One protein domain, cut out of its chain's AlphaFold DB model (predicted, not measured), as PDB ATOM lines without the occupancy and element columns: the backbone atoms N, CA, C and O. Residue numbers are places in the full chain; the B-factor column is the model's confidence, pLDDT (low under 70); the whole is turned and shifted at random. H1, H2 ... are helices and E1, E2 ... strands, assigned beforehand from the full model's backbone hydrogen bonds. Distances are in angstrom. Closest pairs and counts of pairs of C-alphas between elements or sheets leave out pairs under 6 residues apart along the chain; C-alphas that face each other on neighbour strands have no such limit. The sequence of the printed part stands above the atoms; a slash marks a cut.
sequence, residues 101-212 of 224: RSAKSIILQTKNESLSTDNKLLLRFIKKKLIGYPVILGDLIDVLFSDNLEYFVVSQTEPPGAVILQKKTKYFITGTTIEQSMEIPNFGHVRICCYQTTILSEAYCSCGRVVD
ATOM      1  N   ARG A 101     -26.559  -2.634  10.111       94.25
ATOM      2  CA  ARG A 101     -25.598  -2.718  11.219       94.25
ATOM      3  C   ARG A 101     -26.095  -3.695  12.277       94.25
ATOM      4  O   ARG A 101     -27.295  -3.836  12.487       94.25
ATOM      5  N   SER A 102     -25.179  -4.352  12.981       95.50
ATOM      6  CA  SER A 102     -25.546  -5.233  14.094       95.50
ATOM      7  C   SER A 102     -26.114  -4.436  15.270       95.50
ATOM      8  O   SER A 102     -25.473  -3.495  15.743       95.50
ATOM      9  N   ALA A 103     -27.267  -4.854  15.786       95.56
ATOM     10  CA  ALA A 103     -27.875  -4.253  16.967       95.56
ATOM     11  C   ALA A 103     -27.060  -4.560  18.236       95.56
ATOM     12  O   ALA A 103     -26.747  -5.721  18.526       95.56
ATOM     13  N   LYS A 104     -26.755  -3.526  19.024       95.12
ATOM     14  CA  LYS A 104     -26.209  -3.642  20.383       95.12
ATOM     15  C   LYS A 104     -27.321  -3.928  21.385       95.12
ATOM     16  O   LYS A 104     -27.201  -4.857  22.185       95.12
ATOM     17  N   SER A 105     -28.397  -3.154  21.311       94.31
ATOM     18  CA  SER A 105     -29.566  -3.285  22.169       94.31
ATOM     19  C   SER A 105     -30.849  -2.984  21.390       94.31
ATOM     20  O   SER A 105     -30.822  -2.231  20.413       94.31
ATOM     21  N   ILE A 106     -31.954  -3.612  21.797       95.25
ATOM     22  CA  ILE A 106     -33.302  -3.295  21.315       95.25
ATOM     23  C   ILE A 106     -34.299  -3.276  22.469       95.25
ATOM     24  O   ILE A 106     -34.149  -4.035  23.433       95.25
ATOM     25  N   ILE A 107     -35.335  -2.452  22.328       93.69
ATOM     26  CA  ILE A 107     -36.482  -2.418  23.236       93.69
ATOM     27  C   ILE A 107     -37.725  -2.878  22.476       93.69
ATOM     28  O   ILE A 107     -38.142  -2.254  21.497       93.69
ATOM     29  N   LEU A 108     -38.315  -3.973  22.939       92.25
ATOM     30  CA  LEU A 108     -39.556  -4.547  22.442       92.25
ATOM     31  C   LEU A 108     -40.692  -4.198  23.401       92.25
ATOM     32  O   LEU A 108     -40.588  -4.420  24.605       92.25
ATOM     33  N   GLN A 109     -41.784  -3.682  22.861       90.31
ATOM     34  CA  GLN A 109     -42.995  -3.393  23.613       90.31
ATOM     35  C   GLN A 109     -44.071  -4.413  23.284       90.31
ATOM     36  O   GLN A 109     -44.217  -4.810  22.133       90.31
ATOM     37  N   THR A 110     -44.834  -4.825  24.284       87.56
ATOM     38  CA  THR A 110     -45.972  -5.732  24.117       87.56
ATOM     39  C   THR A 110     -47.177  -5.207  24.883       87.56
ATOM     40  O   THR A 110     -47.030  -4.498  25.879       87.56
ATOM     41  N   LYS A 111     -48.377  -5.561  24.408       82.88
ATOM     42  CA  LYS A 111     -49.638  -5.285  25.110       82.88
ATOM     43  C   LYS A 111     -49.809  -6.157  26.358       82.88
ATOM     44  O   LYS A 111     -50.587  -5.800  27.233       82.88
ATOM     45  N   ASN A 112     -49.129  -7.302  26.429       81.00
ATOM     46  CA  ASN A 112     -49.255  -8.230  27.544       81.00
ATOM     47  C   ASN A 112     -48.274  -7.856  28.666       81.00
ATOM     48  O   ASN A 112     -47.082  -8.146  28.582       81.00
ATOM     49  N   GLU A 113     -48.779  -7.244  29.739       77.62
ATOM     50  CA  GLU A 113     -47.972  -6.815  30.892       77.62
ATOM     51  C   GLU A 113     -47.255  -7.969  31.610       77.62
ATOM     52  O   GLU A 113     -46.204  -7.763  32.216       77.62
ATOM     53  N   SER A 114     -47.762  -9.200  31.485       77.62
ATOM     54  CA  SER A 114     -47.118 -10.390  32.063       77.62
ATOM     55  C   SER A 114     -45.807 -10.761  31.358       77.62
ATOM     56  O   SER A 114     -45.016 -11.554  31.874       77.62
ATOM     57  N   LEU A 115     -45.568 -10.224  30.158       80.81
ATOM     58  CA  LEU A 115     -44.369 -10.478  29.371       80.81
ATOM     59  C   LEU A 115     -43.363  -9.350  29.591       80.81
ATOM     60  O   LEU A 115     -43.395  -8.311  28.934       80.81
ATOM     61  N   SER A 116     -42.432  -9.584  30.511       80.38
ATOM     62  CA  SER A 116     -41.338  -8.662  30.811       80.38
ATOM     63  C   SER A 116     -39.968  -9.295  30.564       80.38
ATOM     64  O   SER A 116     -39.825 -10.501  30.326       80.38
ATOM     65  N   THR A 117     -38.928  -8.465  30.658       81.25
ATOM     66  CA  THR A 117     -37.522  -8.901  30.585       81.25
ATOM     67  C   THR A 117     -37.161  -9.923  31.672       81.25
ATOM     68  O   THR A 117     -36.245 -10.725  31.478       81.25
ATOM     69  N   ASP A 118     -37.891  -9.938  32.790       81.38
ATOM     70  CA  ASP A 118     -37.626 -10.826  33.927       81.38
ATOM     71  C   ASP A 118     -37.972 -12.286  33.617       81.38
ATOM     72  O   ASP A 118     -37.412 -13.215  34.211       81.38
ATOM     73  N   ASN A 119     -38.839 -12.515  32.625       85.06
ATOM     74  CA  ASN A 119     -39.152 -13.852  32.148       85.06
ATOM     75  C   ASN A 119     -37.977 -14.423  31.333       85.06
ATOM     76  O   ASN A 119     -37.884 -14.298  30.108       85.06
ATOM     77  N   LYS A 120     -37.061 -15.103  32.033       86.56
ATOM     78  CA  LYS A 120     -35.852 -15.710  31.448       86.56
ATOM     79  C   LYS A 120     -36.157 -16.711  30.329       86.56
ATOM     80  O   LYS A 120     -35.358 -16.826  29.396       86.56
ATOM     81  N   LEU A 121     -37.275 -17.437  30.414       85.88
ATOM     82  CA  LEU A 121     -37.679 -18.397  29.385       85.88
ATOM     83  C   LEU A 121     -38.065 -17.661  28.105       85.88
ATOM     84  O   LEU A 121     -37.465 -17.921  27.062       85.88
ATOM     85  N   LEU A 122     -38.975 -16.689  28.200       86.25
ATOM     86  CA  LEU A 122     -39.374 -15.830  27.083       86.25
ATOM     87  C   LEU A 122     -38.153 -15.179  26.423       86.25
ATOM     88  O   LEU A 122     -37.966 -15.283  25.212       86.25
ATOM     89  N   LEU A 123     -37.275 -14.571  27.225       88.31
ATOM     90  CA  LEU A 123     -36.073 -13.904  26.730       88.31
ATOM     91  C   LEU A 123     -35.157 -14.866  25.960       88.31
ATOM     92  O   LEU A 123     -34.589 -14.497  24.931       88.31
ATOM     93  N   ARG A 124     -35.010 -16.109  26.433       88.12
ATOM     94  CA  ARG A 124     -34.234 -17.148  25.742       88.12
ATOM     95  C   ARG A 124     -34.891 -17.559  24.423       88.12
ATOM     96  O   ARG A 124     -34.177 -17.715  23.431       88.12
ATOM     97  N   PHE A 125     -36.217 -17.702  24.396       88.19
ATOM     98  CA  PHE A 125     -36.974 -18.006  23.179       88.19
ATOM     99  C   PHE A 125     -36.847 -16.895  22.135       88.19
ATOM    100  O   PHE A 125     -36.476 -17.175  20.996       88.19
ATOM    101  N   ILE A 126     -37.060 -15.638  22.530       90.25
ATOM    102  CA  ILE A 126     -36.932 -14.468  21.652       90.25
ATOM    103  C   ILE A 126     -35.512 -14.373  21.095       90.25
ATOM    104  O   ILE A 126     -35.333 -14.275  19.883       90.25
ATOM    105  N   LYS A 127     -34.492 -14.499  21.955       90.50
ATOM    106  CA  LYS A 127     -33.090 -14.512  21.522       90.50
ATOM    107  C   LYS A 127     -32.812 -15.606  20.502       90.50
ATOM    108  O   LYS A 127     -32.076 -15.354  19.562       90.50
ATOM    109  N   LYS A 128     -33.367 -16.812  20.666       88.69
ATOM    110  CA  LYS A 128     -33.168 -17.906  19.704       88.69
ATOM    111  C   LYS A 128     -33.894 -17.633  18.383       88.69
ATOM    112  O   LYS A 128     -33.311 -17.859  17.329       88.69
ATOM    113  N   LYS A 129     -35.139 -17.147  18.443       88.38
ATOM    114  CA  LYS A 129     -35.993 -16.917  17.268       88.38
ATOM    115  C   LYS A 129     -35.513 -15.744  16.409       88.38
ATOM    116  O   LYS A 129     -35.580 -15.829  15.191       88.38
ATOM    117  N   LEU A 130     -35.037 -14.664  17.030       90.19
ATOM    118  CA  LEU A 130     -34.731 -13.410  16.336       90.19
ATOM    119  C   LEU A 130     -33.277 -13.272  15.865       90.19
ATOM    120  O   LEU A 130     -32.906 -12.229  15.338       90.19
ATOM    121  N   ILE A 131     -32.425 -14.293  16.006       91.56
ATOM    122  CA  ILE A 131     -31.064 -14.234  15.445       91.56
ATOM    123  C   ILE A 131     -31.133 -14.119  13.917       91.56
ATOM    124  O   ILE A 131     -31.744 -14.945  13.248       91.56
ATOM    125  N   GLY A 132     -30.456 -13.112  13.367       90.12
ATOM    126  CA  GLY A 132     -30.428 -12.826  11.934       90.12
ATOM    127  C   GLY A 132     -31.673 -12.103  11.419       90.12
ATOM    128  O   GLY A 132     -31.763 -11.853  10.220       90.12
ATOM    129  N   TYR A 133     -32.617 -11.757  12.299       93.31
ATOM    130  CA  TYR A 133     -33.836 -11.058  11.918       93.31
ATOM    131  C   TYR A 133     -33.551  -9.553  11.738       93.31
ATOM    132  O   TYR A 133     -32.975  -8.934  12.642       93.31
ATOM    133  N   PRO A 134     -33.891  -8.955  10.583       95.06
ATOM    134  CA  PRO A 134     -33.756  -7.520  10.364       95.06
ATOM    135  C   PRO A 134     -34.937  -6.773  10.992       95.06
ATOM    136  O   PRO A 134     -36.072  -7.231  10.904       95.06
ATOM    137  N   VAL A 135     -34.675  -5.630  11.624       95.31
ATOM    138  CA  VAL A 135     -35.715  -4.798  12.245       95.31
ATOM    139  C   VAL A 135     -35.449  -3.312  12.040       95.31
ATOM    140  O   VAL A 135     -34.296  -2.869  12.019       95.31
ATOM    141  N   ILE A 136     -36.521  -2.532  11.962       95.00
ATOM    142  CA  ILE A 136     -36.510  -1.076  12.097       95.00
ATOM    143  C   ILE A 136     -37.473  -0.637  13.211       95.00
ATOM    144  O   ILE A 136     -38.287  -1.413  13.714       95.00
ATOM    145  N   LEU A 137     -37.353   0.620  13.635       93.12
ATOM    146  CA  LEU A 137     -38.251   1.220  14.613       93.12
ATOM    147  C   LEU A 137     -39.711   1.139  14.143       93.12
ATOM    148  O   LEU A 137     -40.069   1.567  13.046       93.12
ATOM    149  N   GLY A 138     -40.549   0.600  15.016       90.38
ATOM    150  CA  GLY A 138     -41.966   0.382  14.802       90.38
ATOM    151  C   GLY A 138     -42.311  -0.864  13.991       90.38
ATOM    152  O   GLY A 138     -43.458  -0.992  13.574       90.38
ATOM    153  N   ASP A 139     -41.376  -1.769  13.720       93.12
ATOM    154  CA  ASP A 139     -41.753  -3.065  13.155       93.12
ATOM    155  C   ASP A 139     -42.530  -3.902  14.181       93.12
ATOM    156  O   ASP A 139     -42.194  -3.926  15.369       93.12
ATOM    157  N   LEU A 140     -43.551  -4.616  13.706       90.94
ATOM    158  CA  LEU A 140     -44.222  -5.682  14.440       90.94
ATOM    159  C   LEU A 140     -43.476  -6.998  14.241       90.94
ATOM    160  O   LEU A 140     -43.081  -7.356  13.127       90.94
ATOM    161  N   ILE A 141     -43.337  -7.740  15.334       90.69
ATOM    162  CA  ILE A 141     -42.727  -9.063  15.400       90.69
ATOM    163  C   ILE A 141     -43.695  -9.988  16.124       90.69
ATOM    164  O   ILE A 141     -44.161  -9.671  17.215       90.69
ATOM    165  N   ASP A 142     -43.966 -11.151  15.545       86.12
ATOM    166  CA  ASP A 142     -44.788 -12.184  16.157       86.12
ATOM    167  C   ASP A 142     -43.912 -13.264  16.813       86.12
ATOM    168  O   ASP A 142     -42.917 -13.748  16.265       86.12
ATOM    169  N   VAL A 143     -44.256 -13.683  18.026       85.38
ATOM    170  CA  VAL A 143     -43.562 -14.752  18.749       85.38
ATOM    171  C   VAL A 143     -44.599 -15.694  19.328       85.38
ATOM    172  O   VAL A 143     -45.448 -15.295  20.111       85.38
ATOM    173  N   LEU A 144     -44.509 -16.967  18.946       82.19
ATOM    174  CA  LEU A 144     -45.305 -18.019  19.560       82.19
ATOM    175  C   LEU A 144     -44.622 -18.415  20.871       82.19
ATOM    176  O   LEU A 144     -43.493 -18.914  20.852       82.19
ATOM    177  N   PHE A 145     -45.282 -18.155  21.993       82.44
ATOM    178  CA  PHE A 145     -44.777 -18.457  23.326       82.44
ATOM    179  C   PHE A 145     -45.896 -19.039  24.191       82.44
ATOM    180  O   PHE A 145     -46.950 -18.430  24.338       82.44
ATOM    181  N   SER A 146     -45.654 -20.213  24.785       79.00
ATOM    182  CA  SER A 146     -46.626 -20.902  25.650       79.00
ATOM    183  C   SER A 146     -48.009 -21.058  24.994       79.00
ATOM    184  O   SER A 146     -49.022 -20.730  25.605       79.00
ATOM    185  N   ASP A 147     -48.026 -21.492  23.730       75.69
ATOM    186  CA  ASP A 147     -49.218 -21.675  22.883       75.69
ATOM    187  C   ASP A 147     -50.011 -20.401  22.542       75.69
ATOM    188  O   ASP A 147     -51.014 -20.464  21.835       75.69
ATOM    189  N   ASN A 148     -49.513 -19.231  22.950       79.25
ATOM    190  CA  ASN A 148     -50.076 -17.934  22.599       79.25
ATOM    191  C   ASN A 148     -49.198 -17.230  21.564       79.25
ATOM    192  O   ASN A 148     -47.969 -17.199  21.672       79.25
ATOM    193  N   LEU A 149     -49.834 -16.670  20.534       80.69
ATOM    194  CA  LEU A 149     -49.158 -15.834  19.549       80.69
ATOM    195  C   LEU A 149     -49.126 -14.396  20.064       80.69
ATOM    196  O   LEU A 149     -50.148 -13.716  20.097       80.69
ATOM    197  N   GLU A 150     -47.941 -13.953  20.454       85.19
ATOM    198  CA  GLU A 150     -47.714 -12.651  21.064       85.19
ATOM    199  C   GLU A 150     -47.060 -11.703  20.066       85.19
ATOM    200  O   GLU A 150     -46.139 -12.081  19.336       85.19
ATOM    201  N   TYR A 151     -47.521 -10.456  20.046       86.88
ATOM    202  CA  TYR A 151     -46.997  -9.422  19.161       86.88
ATOM    203  C   TYR A 151     -46.159  -8.422  19.942       86.88
ATOM    204  O   TYR A 151     -46.564  -7.915  20.989       86.88
ATOM    205  N   PHE A 152     -45.002  -8.106  19.380       90.12
ATOM    206  CA  PHE A 152     -44.060  -7.140  19.907       90.12
ATOM    207  C   PHE A 152     -43.860  -6.021  18.894       90.12
ATOM    208  O   PHE A 152     -43.714  -6.283  17.703       90.12
ATOM    209  N   VAL A 153     -43.816  -4.781  19.366       91.38
ATOM    210  CA  VAL A 153     -43.445  -3.607  18.574       91.38
ATOM    211  C   VAL A 153     -42.012  -3.225  18.922       91.38
ATOM    212  O   VAL A 153     -41.654  -3.115  20.096       91.38
ATOM    213  N   VAL A 154     -41.178  -2.994  17.913       93.69
ATOM    214  CA  VAL A 154     -39.829  -2.458  18.116       93.69
ATOM    215  C   VAL A 154     -39.937  -0.978  18.471       93.69
ATOM    216  O   VAL A 154     -40.226  -0.149  17.617       93.69
ATOM    217  N   SER A 155     -39.696  -0.622  19.726       91.88
ATOM    218  CA  SER A 155     -39.802   0.771  20.188       91.88
ATOM    219  C   SER A 155     -38.499   1.550  20.017       91.88
ATOM    220  O   SER A 155     -38.519   2.727  19.665       91.88
ATOM    221  N   GLN A 156     -37.356   0.889  20.212       92.31
ATOM    222  CA  GLN A 156     -36.041   1.511  20.099       92.31
ATOM    223  C   GLN A 156     -34.985   0.510  19.627       92.31
ATOM    224  O   GLN A 156     -35.001  -0.665  20.007       92.31
ATOM    225  N   THR A 157     -34.039   1.000  18.826       95.19
ATOM    226  CA  THR A 157     -32.869   0.259  18.344       95.19
ATOM    227  C   THR A 157     -31.585   1.038  18.629       95.19
ATOM    228  O   THR A 157     -31.545   2.264  18.529       95.19
ATOM    229  N   GLU A 158     -30.518   0.325  18.993       94.44
ATOM    230  CA  GLU A 158     -29.175   0.884  19.136       94.44
ATOM    231  C   GLU A 158     -28.187   0.098  18.254       94.44
ATOM    232  O   GLU A 158     -27.964  -1.093  18.505       94.44
ATOM    233  N   PRO A 159     -27.539   0.716  17.248       94.62
ATOM    234  CA  PRO A 159     -27.691   2.109  16.807       94.62
ATOM    235  C   PRO A 159     -29.098   2.413  16.256       94.62
ATOM    236  O   PRO A 159     -29.782   1.483  15.830       94.62
ATOM    237  N   PRO A 160     -29.519   3.692  16.233       92.69
ATOM    238  CA  PRO A 160     -30.815   4.069  15.682       92.69
ATOM    239  C   PRO A 160     -30.880   3.775  14.180       92.69
ATOM    240  O   PRO A 160     -29.896   3.948  13.454       92.69
ATOM    241  N   GLY A 161     -32.060   3.360  13.723       92.12
ATOM    242  CA  GLY A 161     -32.331   2.995  12.335       92.12
ATOM    243  C   GLY A 161     -32.481   1.489  12.141       92.12
ATOM    244  O   GLY A 161     -32.793   0.754  13.083       92.12
ATOM    245  N   ALA A 162     -32.291   1.046  10.899       94.31
ATOM    246  CA  ALA A 162     -32.406  -0.355  10.528       94.31
ATOM    247  C   ALA A 162     -31.199  -1.165  11.018       94.31
ATOM    248  O   ALA A 162     -30.039  -0.832  10.744       94.31
ATOM    249  N   VAL A 163     -31.471  -2.255  11.728       96.31
ATOM    250  CA  VAL A 163     -30.448  -3.094  12.351       96.31
ATOM    251  C   VAL A 163     -30.740  -4.575  12.151       96.31
ATOM    252  O   VAL A 163     -31.883  -4.992  11.992       96.31
ATOM    253  N   ILE A 164     -29.686  -5.387  12.186       95.62
ATOM    254  CA  ILE A 164     -29.791  -6.845  12.232       95.62
ATOM    255  C   ILE A 164     -29.557  -7.344  13.655       95.62
ATOM    256  O   ILE A 164     -28.576  -6.982  14.319       95.62
ATOM    257  N   LEU A 165     -30.447  -8.211  14.116       94.69
ATOM    258  CA  LEU A 165     -30.365  -8.831  15.428       94.69
ATOM    259  C   LEU A 165     -29.349  -9.977  15.425       94.69
ATOM    260  O   LEU A 165     -29.342 -10.836  14.546       94.69
ATOM    261  N   GLN A 166     -28.457 -10.004  16.414       94.06
ATOM    262  CA  GLN A 166     -27.414 -11.025  16.546       94.06
ATOM    263  C   GLN A 166     -27.452 -11.686  17.927       94.06
ATOM    264  O   GLN A 166     -28.107 -11.213  18.853       94.06
ATOM    265  N   LYS A 167     -26.679 -12.768  18.099       92.12
ATOM    266  CA  LYS A 167     -26.551 -13.489  19.382       92.12
ATOM    267  C   LYS A 167     -26.135 -12.575  20.548       92.12
ATOM    268  O   LYS A 167     -26.555 -12.799  21.677       92.12
ATOM    269  N   LYS A 168     -25.318 -11.551  20.268       92.88
ATOM    270  CA  LYS A 168     -24.803 -10.586  21.256       92.88
ATOM    271  C   LYS A 168     -25.765  -9.438  21.587       92.88
ATOM    272  O   LYS A 168     -25.464  -8.651  22.480       92.88
ATOM    273  N   THR A 169     -26.875  -9.306  20.860       94.25
ATOM    274  CA  THR A 169     -27.825  -8.209  21.058       94.25
ATOM    275  C   THR A 169     -28.502  -8.341  22.423       94.25
ATOM    276  O   THR A 169     -28.935  -9.426  22.820       94.25
ATOM    277  N   LYS A 170     -28.577  -7.234  23.165       93.44
ATOM    278  CA  LYS A 170     -29.334  -7.147  24.418       93.44
ATOM    279  C   LYS A 170     -30.794  -6.824  24.101       93.44
ATOM    280  O   LYS A 170     -31.064  -5.942  23.296       93.44
ATOM    281  N   TYR A 171     -31.717  -7.539  24.729       92.75
ATOM    282  CA  TYR A 171     -33.152  -7.378  24.513       92.75
ATOM    283  C   TYR A 171     -33.767  -6.879  25.813       92.75
ATOM    284  O   TYR A 171     -33.551  -7.502  26.855       92.75
ATOM    285  N   PHE A 172     -34.520  -5.792  25.728       91.94
ATOM    286  CA  PHE A 172     -35.364  -5.286  26.798       91.94
ATOM    287  C   PHE A 172     -36.812  -5.405  26.342       91.94
ATOM    288  O   PHE A 172     -37.139  -5.037  25.219       91.94
ATOM    289  N   ILE A 173     -37.654  -5.978  27.186       90.56
ATOM    290  CA  ILE A 173     -39.077  -6.181  26.944       90.56
ATOM    291  C   ILE A 173     -39.834  -5.396  28.005       90.56
ATOM    292  O   ILE A 173     -39.623  -5.619  29.205       90.56
ATOM    293  N   THR A 174     -40.704  -4.503  27.548       84.81
ATOM    294  CA  THR A 174     -41.549  -3.667  28.397       84.81
ATOM    295  C   THR A 174     -43.011  -3.936  28.059       84.81
ATOM    296  O   THR A 174     -43.435  -3.756  26.917       84.81
ATOM    297  N   GLY A 175     -43.782  -4.377  29.052       73.69
ATOM    298  CA  GLY A 175     -45.236  -4.407  28.966       73.69
ATOM    299  C   GLY A 175     -45.773  -3.007  29.241       73.69
ATOM    300  O   GLY A 175     -45.475  -2.425  30.283       73.69
ATOM    301  N   THR A 176     -46.494  -2.413  28.298       65.50
ATOM    302  CA  THR A 176     -47.154  -1.117  28.509       65.50
ATOM    303  C   THR A 176     -48.442  -1.097  27.705       65.50
ATOM    304  O   THR A 176     -48.493  -1.634  26.596       65.50
ATOM    305  N   THR A 177     -49.486  -0.454  28.232       52.16
ATOM    306  CA  THR A 177     -50.642  -0.067  27.423       52.16
ATOM    307  C   THR A 177     -50.131   0.842  26.305       52.16
ATOM    308  O   THR A 177     -49.654   1.941  26.569       52.16
ATOM    309  N   ILE A 178     -50.123   0.351  25.063       52.41
ATOM    310  CA  ILE A 178     -49.616   1.103  23.909       52.41
ATOM    311  C   ILE A 178     -50.582   2.264  23.648       52.41
ATOM    312  O   ILE A 178     -51.528   2.137  22.869       52.41
ATOM    313  N   GLU A 179     -50.368   3.393  24.315       47.59
ATOM    314  CA  GLU A 179     -51.005   4.651  23.960       47.59
ATOM    315  C   GLU A 179     -50.306   5.193  22.708       47.59
ATOM    316  O   GLU A 179     -49.206   5.730  22.748       47.59
ATOM    317  N   GLN A 180     -50.986   4.990  21.577       46.41
ATOM    318  CA  GLN A 180     -50.809   5.697  20.308       46.41
ATOM    319  C   GLN A 180     -49.492   5.457  19.540       46.41
ATOM    320  O   GLN A 180     -48.473   6.110  19.734       46.41
ATOM    321  N   SER A 181     -49.565   4.561  18.548       40.44
ATOM    322  CA  SER A 181     -49.158   4.834  17.143       40.44
ATOM    323  C   SER A 181     -49.148   3.578  16.266       40.44
ATOM    324  O   SER A 181     -49.095   3.683  15.043       40.44
ATOM    325  N   MET A 182     -49.287   2.393  16.855       46.62
ATOM    326  CA  MET A 182     -49.567   1.160  16.125       46.62
ATOM    327  C   MET A 182     -50.641   0.384  16.864       46.62
ATOM    328  O   MET A 182     -50.380  -0.264  17.878       46.62
ATOM    329  N   GLU A 183     -51.865   0.437  16.346       48.44
ATOM    330  CA  GLU A 183     -52.837  -0.607  16.631       48.44
ATOM    331  C   GLU A 183     -52.187  -1.923  16.204       48.44
ATOM    332  O   GLU A 183     -52.122  -2.219  15.013       48.44
ATOM    333  N   ILE A 184     -51.644  -2.701  17.152       52.66
ATOM    334  CA  ILE A 184     -51.401  -4.121  16.883       52.66
ATOM    335  C   ILE A 184     -52.753  -4.621  16.380       52.66
ATOM    336  O   ILE A 184     -53.710  -4.520  17.169       52.66
ATOM    337  N   PRO A 185     -52.854  -5.065  15.111       45.66
ATOM    338  CA  PRO A 185     -54.123  -5.483  14.553       45.66
ATOM    339  C   PRO A 185     -54.726  -6.482  15.526       45.66
ATOM    340  O   PRO A 185     -54.020  -7.363  16.022       45.66
ATOM    341  N   ASN A 186     -55.997  -6.304  15.875       42.53
ATOM    342  CA  ASN A 186     -56.669  -7.282  16.710       42.53
ATOM    343  C   ASN A 186     -56.889  -8.520  15.839       42.53
ATOM    344  O   ASN A 186     -57.911  -8.661  15.169       42.53
ATOM    345  N   PHE A 187     -55.863  -9.362  15.754       45.62
ATOM    346  CA  PHE A 187     -55.929 -10.615  15.038       45.62
ATOM    347  C   PHE A 187     -56.811 -11.545  15.863       45.62
ATOM    348  O   PHE A 187     -56.315 -12.310  16.689       45.62
ATOM    349  N   GLY A 188     -58.130 -11.431  15.686       34.25
ATOM    350  CA  GLY A 188     -59.085 -12.356  16.283       34.25
ATOM    351  C   GLY A 188     -58.593 -13.775  16.036       34.25
ATOM    352  O   GLY A 188     -58.331 -14.110  14.885       34.25
ATOM    353  N   HIS A 189     -58.368 -14.524  17.125       37.47
ATOM    354  CA  HIS A 189     -57.812 -15.882  17.178       37.47
ATOM    355  C   HIS A 189     -57.233 -16.348  15.837       37.47
ATOM    356  O   HIS A 189     -57.922 -17.019  15.063       37.47
ATOM    357  N   VAL A 190     -55.983 -15.968  15.538       34.66
ATOM    358  CA  VAL A 190     -55.278 -16.515  14.374       34.66
ATOM    359  C   VAL A 190     -55.338 -18.027  14.519       34.66
ATOM    360  O   VAL A 190     -54.735 -18.594  15.429       34.66
ATOM    361  N   ARG A 191     -56.106 -18.693  13.648       32.84
ATOM    362  CA  ARG A 191     -56.026 -20.142  13.504       32.84
ATOM    363  C   ARG A 191     -54.602 -20.418  13.067       32.84
ATOM    364  O   ARG A 191     -54.274 -20.225  11.898       32.84
ATOM    365  N   ILE A 192     -53.763 -20.811  14.022       41.38
ATOM    366  CA  ILE A 192     -52.418 -21.296  13.757       41.38
ATOM    367  C   ILE A 192     -52.601 -22.422  12.746       41.38
ATOM    368  O   ILE A 192     -53.151 -23.483  13.050       41.38
ATOM    369  N   CYS A 193     -52.228 -22.155  11.497       36.25
ATOM    370  CA  CYS A 193     -52.139 -23.210  10.515       36.25
ATOM    371  C   CYS A 193     -51.099 -24.191  11.058       36.25
ATOM    372  O   CYS A 193     -49.998 -23.765  11.410       36.25
ATOM    373  N   CYS A 194     -51.440 -25.482  11.121       38.91
ATOM    374  CA  CYS A 194     -50.572 -26.556  11.625       38.91
ATOM    375  C   CYS A 194     -49.137 -26.508  11.053       38.91
ATOM    376  O   CYS A 194     -48.214 -27.014  11.670       38.91
ATOM    377  N   TYR A 195     -48.933 -25.853   9.904       39.59
ATOM    378  CA  TYR A 195     -47.628 -25.600   9.294       39.59
ATOM    379  C   TYR A 195     -46.655 -24.772  10.152       39.59
ATOM    380  O   TYR A 195     -45.461 -25.053  10.136       39.59
ATOM    381  N   GLN A 196     -47.123 -23.770  10.908       38.16
ATOM    382  CA  GLN A 196     -46.221 -22.964  11.748       38.16
ATOM    383  C   GLN A 196     -45.701 -23.748  12.959       38.16
ATOM    384  O   GLN A 196     -44.574 -23.516  13.395       38.16
ATOM    385  N   THR A 197     -46.482 -24.700  13.476       39.12
ATOM    386  CA  THR A 197     -46.044 -25.613  14.538       39.12
ATOM    387  C   THR A 197     -45.095 -26.692  14.015       39.12
ATOM    388  O   THR A 197     -44.121 -27.004  14.695       39.12
ATOM    389  N   THR A 198     -45.280 -27.195  12.786       36.69
ATOM    390  CA  THR A 198     -44.399 -28.228  12.197       36.69
ATOM    391  C   THR A 198     -42.966 -27.747  11.929       36.69
ATOM    392  O   THR A 198     -42.044 -28.553  11.928       36.69
ATOM    393  N   ILE A 199     -42.727 -26.442  11.751       43.38
ATOM    394  CA  ILE A 199     -41.356 -25.908  11.589       43.38
ATOM    395  C   ILE A 199     -40.542 -26.030  12.898       43.38
ATOM    396  O   ILE A 199     -39.313 -25.977  12.869       43.38
ATOM    397  N   LEU A 200     -41.200 -26.206  14.052       42.28
ATOM    398  CA  LEU A 200     -40.555 -26.241  15.371       42.28
ATOM    399  C   LEU A 200     -40.663 -27.590  16.102       42.28
ATOM    400  O   LEU A 200     -39.985 -27.763  17.116       42.28
ATOM    401  N   SER A 201     -41.441 -28.551  15.603       30.42
ATOM    402  CA  SER A 201     -41.476 -29.918  16.125       30.42
ATOM    403  C   SER A 201     -41.506 -30.940  14.990       30.42
ATOM    404  O   SER A 201     -42.297 -30.830  14.054       30.42
ATOM    405  N   GLU A 202     -40.664 -31.974  15.084       41.47
ATOM    406  CA  GLU A 202     -40.852 -33.222  14.339       41.47
ATOM    407  C   GLU A 202     -42.159 -33.878  14.815       41.47
ATOM    408  O   GLU A 202     -42.156 -34.764  15.664       41.47
ATOM    409  N   ALA A 203     -43.311 -33.401  14.345       29.94
ATOM    410  CA  ALA A 203     -44.591 -33.995  14.690       29.94
ATOM    411  C   ALA A 203     -45.645 -33.752  13.606       29.94
ATOM    412  O   ALA A 203     -45.877 -32.642  13.128       29.94
ATOM    413  N   TYR A 204     -46.274 -34.862  13.237       34.16
ATOM    414  CA  TYR A 204     -47.303 -35.036  12.226       34.16
ATOM    415  C   TYR A 204     -48.503 -34.094  12.400       34.16
ATOM    416  O   TYR A 204     -48.987 -33.867  13.507       34.16
ATOM    417  N   CYS A 205     -49.038 -33.613  11.272       34.19
ATOM    418  CA  CYS A 205     -50.289 -32.859  11.232       34.19
ATOM    419  C   CYS A 205     -51.468 -33.754  11.635       34.19
ATOM    420  O   CYS A 205     -51.750 -34.747  10.963       34.19
ATOM    421  N   SER A 206     -52.249 -33.334  12.630       37.16
ATOM    422  CA  SER A 206     -53.567 -33.916  12.938       37.16
ATOM    423  C   SER A 206     -54.587 -33.754  11.794       37.16
ATOM    424  O   SER A 206     -55.666 -34.334  11.834       37.16
ATOM    425  N   CYS A 207     -54.238 -33.006  10.741       37.81
ATOM    426  CA  CYS A 207     -55.031 -32.808   9.530       37.81
ATOM    427  C   CYS A 207     -54.849 -33.887   8.438       37.81
ATOM    428  O   CYS A 207     -55.429 -33.751   7.359       37.81
ATOM    429  N   GLY A 208     -54.027 -34.920   8.663       32.97
ATOM    430  CA  GLY A 208     -53.918 -36.078   7.764       32.97
ATOM    431  C   GLY A 208     -53.262 -35.825   6.397       32.97
ATOM    432  O   GLY A 208     -53.340 -36.686   5.524       32.97
ATOM    433  N   ARG A 209     -52.601 -34.679   6.174       38.19
ATOM    434  CA  ARG A 209     -51.807 -34.437   4.955       38.19
ATOM    435  C   ARG A 209     -50.311 -34.520   5.252       38.19
ATOM    436  O   ARG A 209     -49.785 -33.734   6.035       38.19
ATOM    437  N   VAL A 210     -49.669 -35.500   4.615       35.94
ATOM    438  CA  VAL A 210     -48.231 -35.795   4.677       35.94
ATOM    439  C   VAL A 210     -47.428 -34.547   4.307       35.94
ATOM    440  O   VAL A 210     -47.687 -33.913   3.282       35.94
ATOM    441  N   VAL A 211     -46.473 -34.186   5.163       39.69
ATOM    442  CA  VAL A 211     -45.525 -33.093   4.931       39.69
ATOM    443  C   VAL A 211     -44.374 -33.667   4.109       39.69
ATOM    444  O   VAL A 211     -43.775 -34.671   4.482       39.69
ATOM    445  N   ASP A 212     -44.170 -33.072   2.938       38.12
ATOM    446  CA  ASP A 212     -43.277 -33.500   1.861       38.12
ATOM    447  C   ASP A 212     -41.861 -33.851   2.368       38.12
ATOM    448  O   ASP A 212     -41.224 -33.068   3.079       38.12
TER     449      ASP A 212
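What this domain is: This is residues 101 to 212 of the 224 residues of the protein "VCP-like ATPase" of Heimdallarchaeota archaeon (strain LC_2) (UniProt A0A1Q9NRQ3). What is the shape? With little regular structure, a strongly twisted four-stranded sheet curls round H1, and a tail, residues 176 to 212, holds H2. What builds it? The 112 printed residues give E1 H1 E2 E3 E4 H2, class mixed, with under half in named elements; the mixed sheet runs E2 E3 E1 E4. It is only just compact, close to loose, with radius of gyration 15.4 A of the C-alphas, spanning 47 by 30 by 25 A.

Where its parts are: Where are the strands? E2 is residues 140 to 145, E3 148 to 158, 28.3 A long, E1 105 to 110, from C-alpha 105 at (-29.566, -3.285, 22.169), and E4 170 to 175. Where are the helices? H1 is residues 120 to 129, 14.2 A long, and H2 194 to 198, ending at C-alpha 198 (-44.399, -28.228, 12.197).

How they stand to each other: How do strands pair? Hairpin E2 and E3 is antiparallel, N 141 to O 152 2.8 A; E3, which bends by 60 degrees at residue 155, is antiparallel to E1, N 109 to O 153 2.8 A; E1 and E4 are parallel, N 106 to O 170 2.9 A, each within hydrogen-bond range. Where are the helices? H1 is on one face of the sheet, two layers, its closest C-alphas to E2 being Leu 122 and Phe 145, 7.1 A; E1, H1, E2 is a split strand-helix-strand unit, two strands of one sheet that are not neighbours, with a helix between them along the chain and E3 between them in the sheet, its crossover left-handed. H2 is not on the sheet; in H1 and H2 every O i to N i+4 pair is within range.

The domain as a whole: How large is it? The C-alphas farthest apart, of Pro 159 and Gly 208, are 47.2 A apart. Is it continuous and sure? The printed part has no cut, links E3 to E4 and E4 to H2 are long, and residues 176 to 212 have pLDDT under 70.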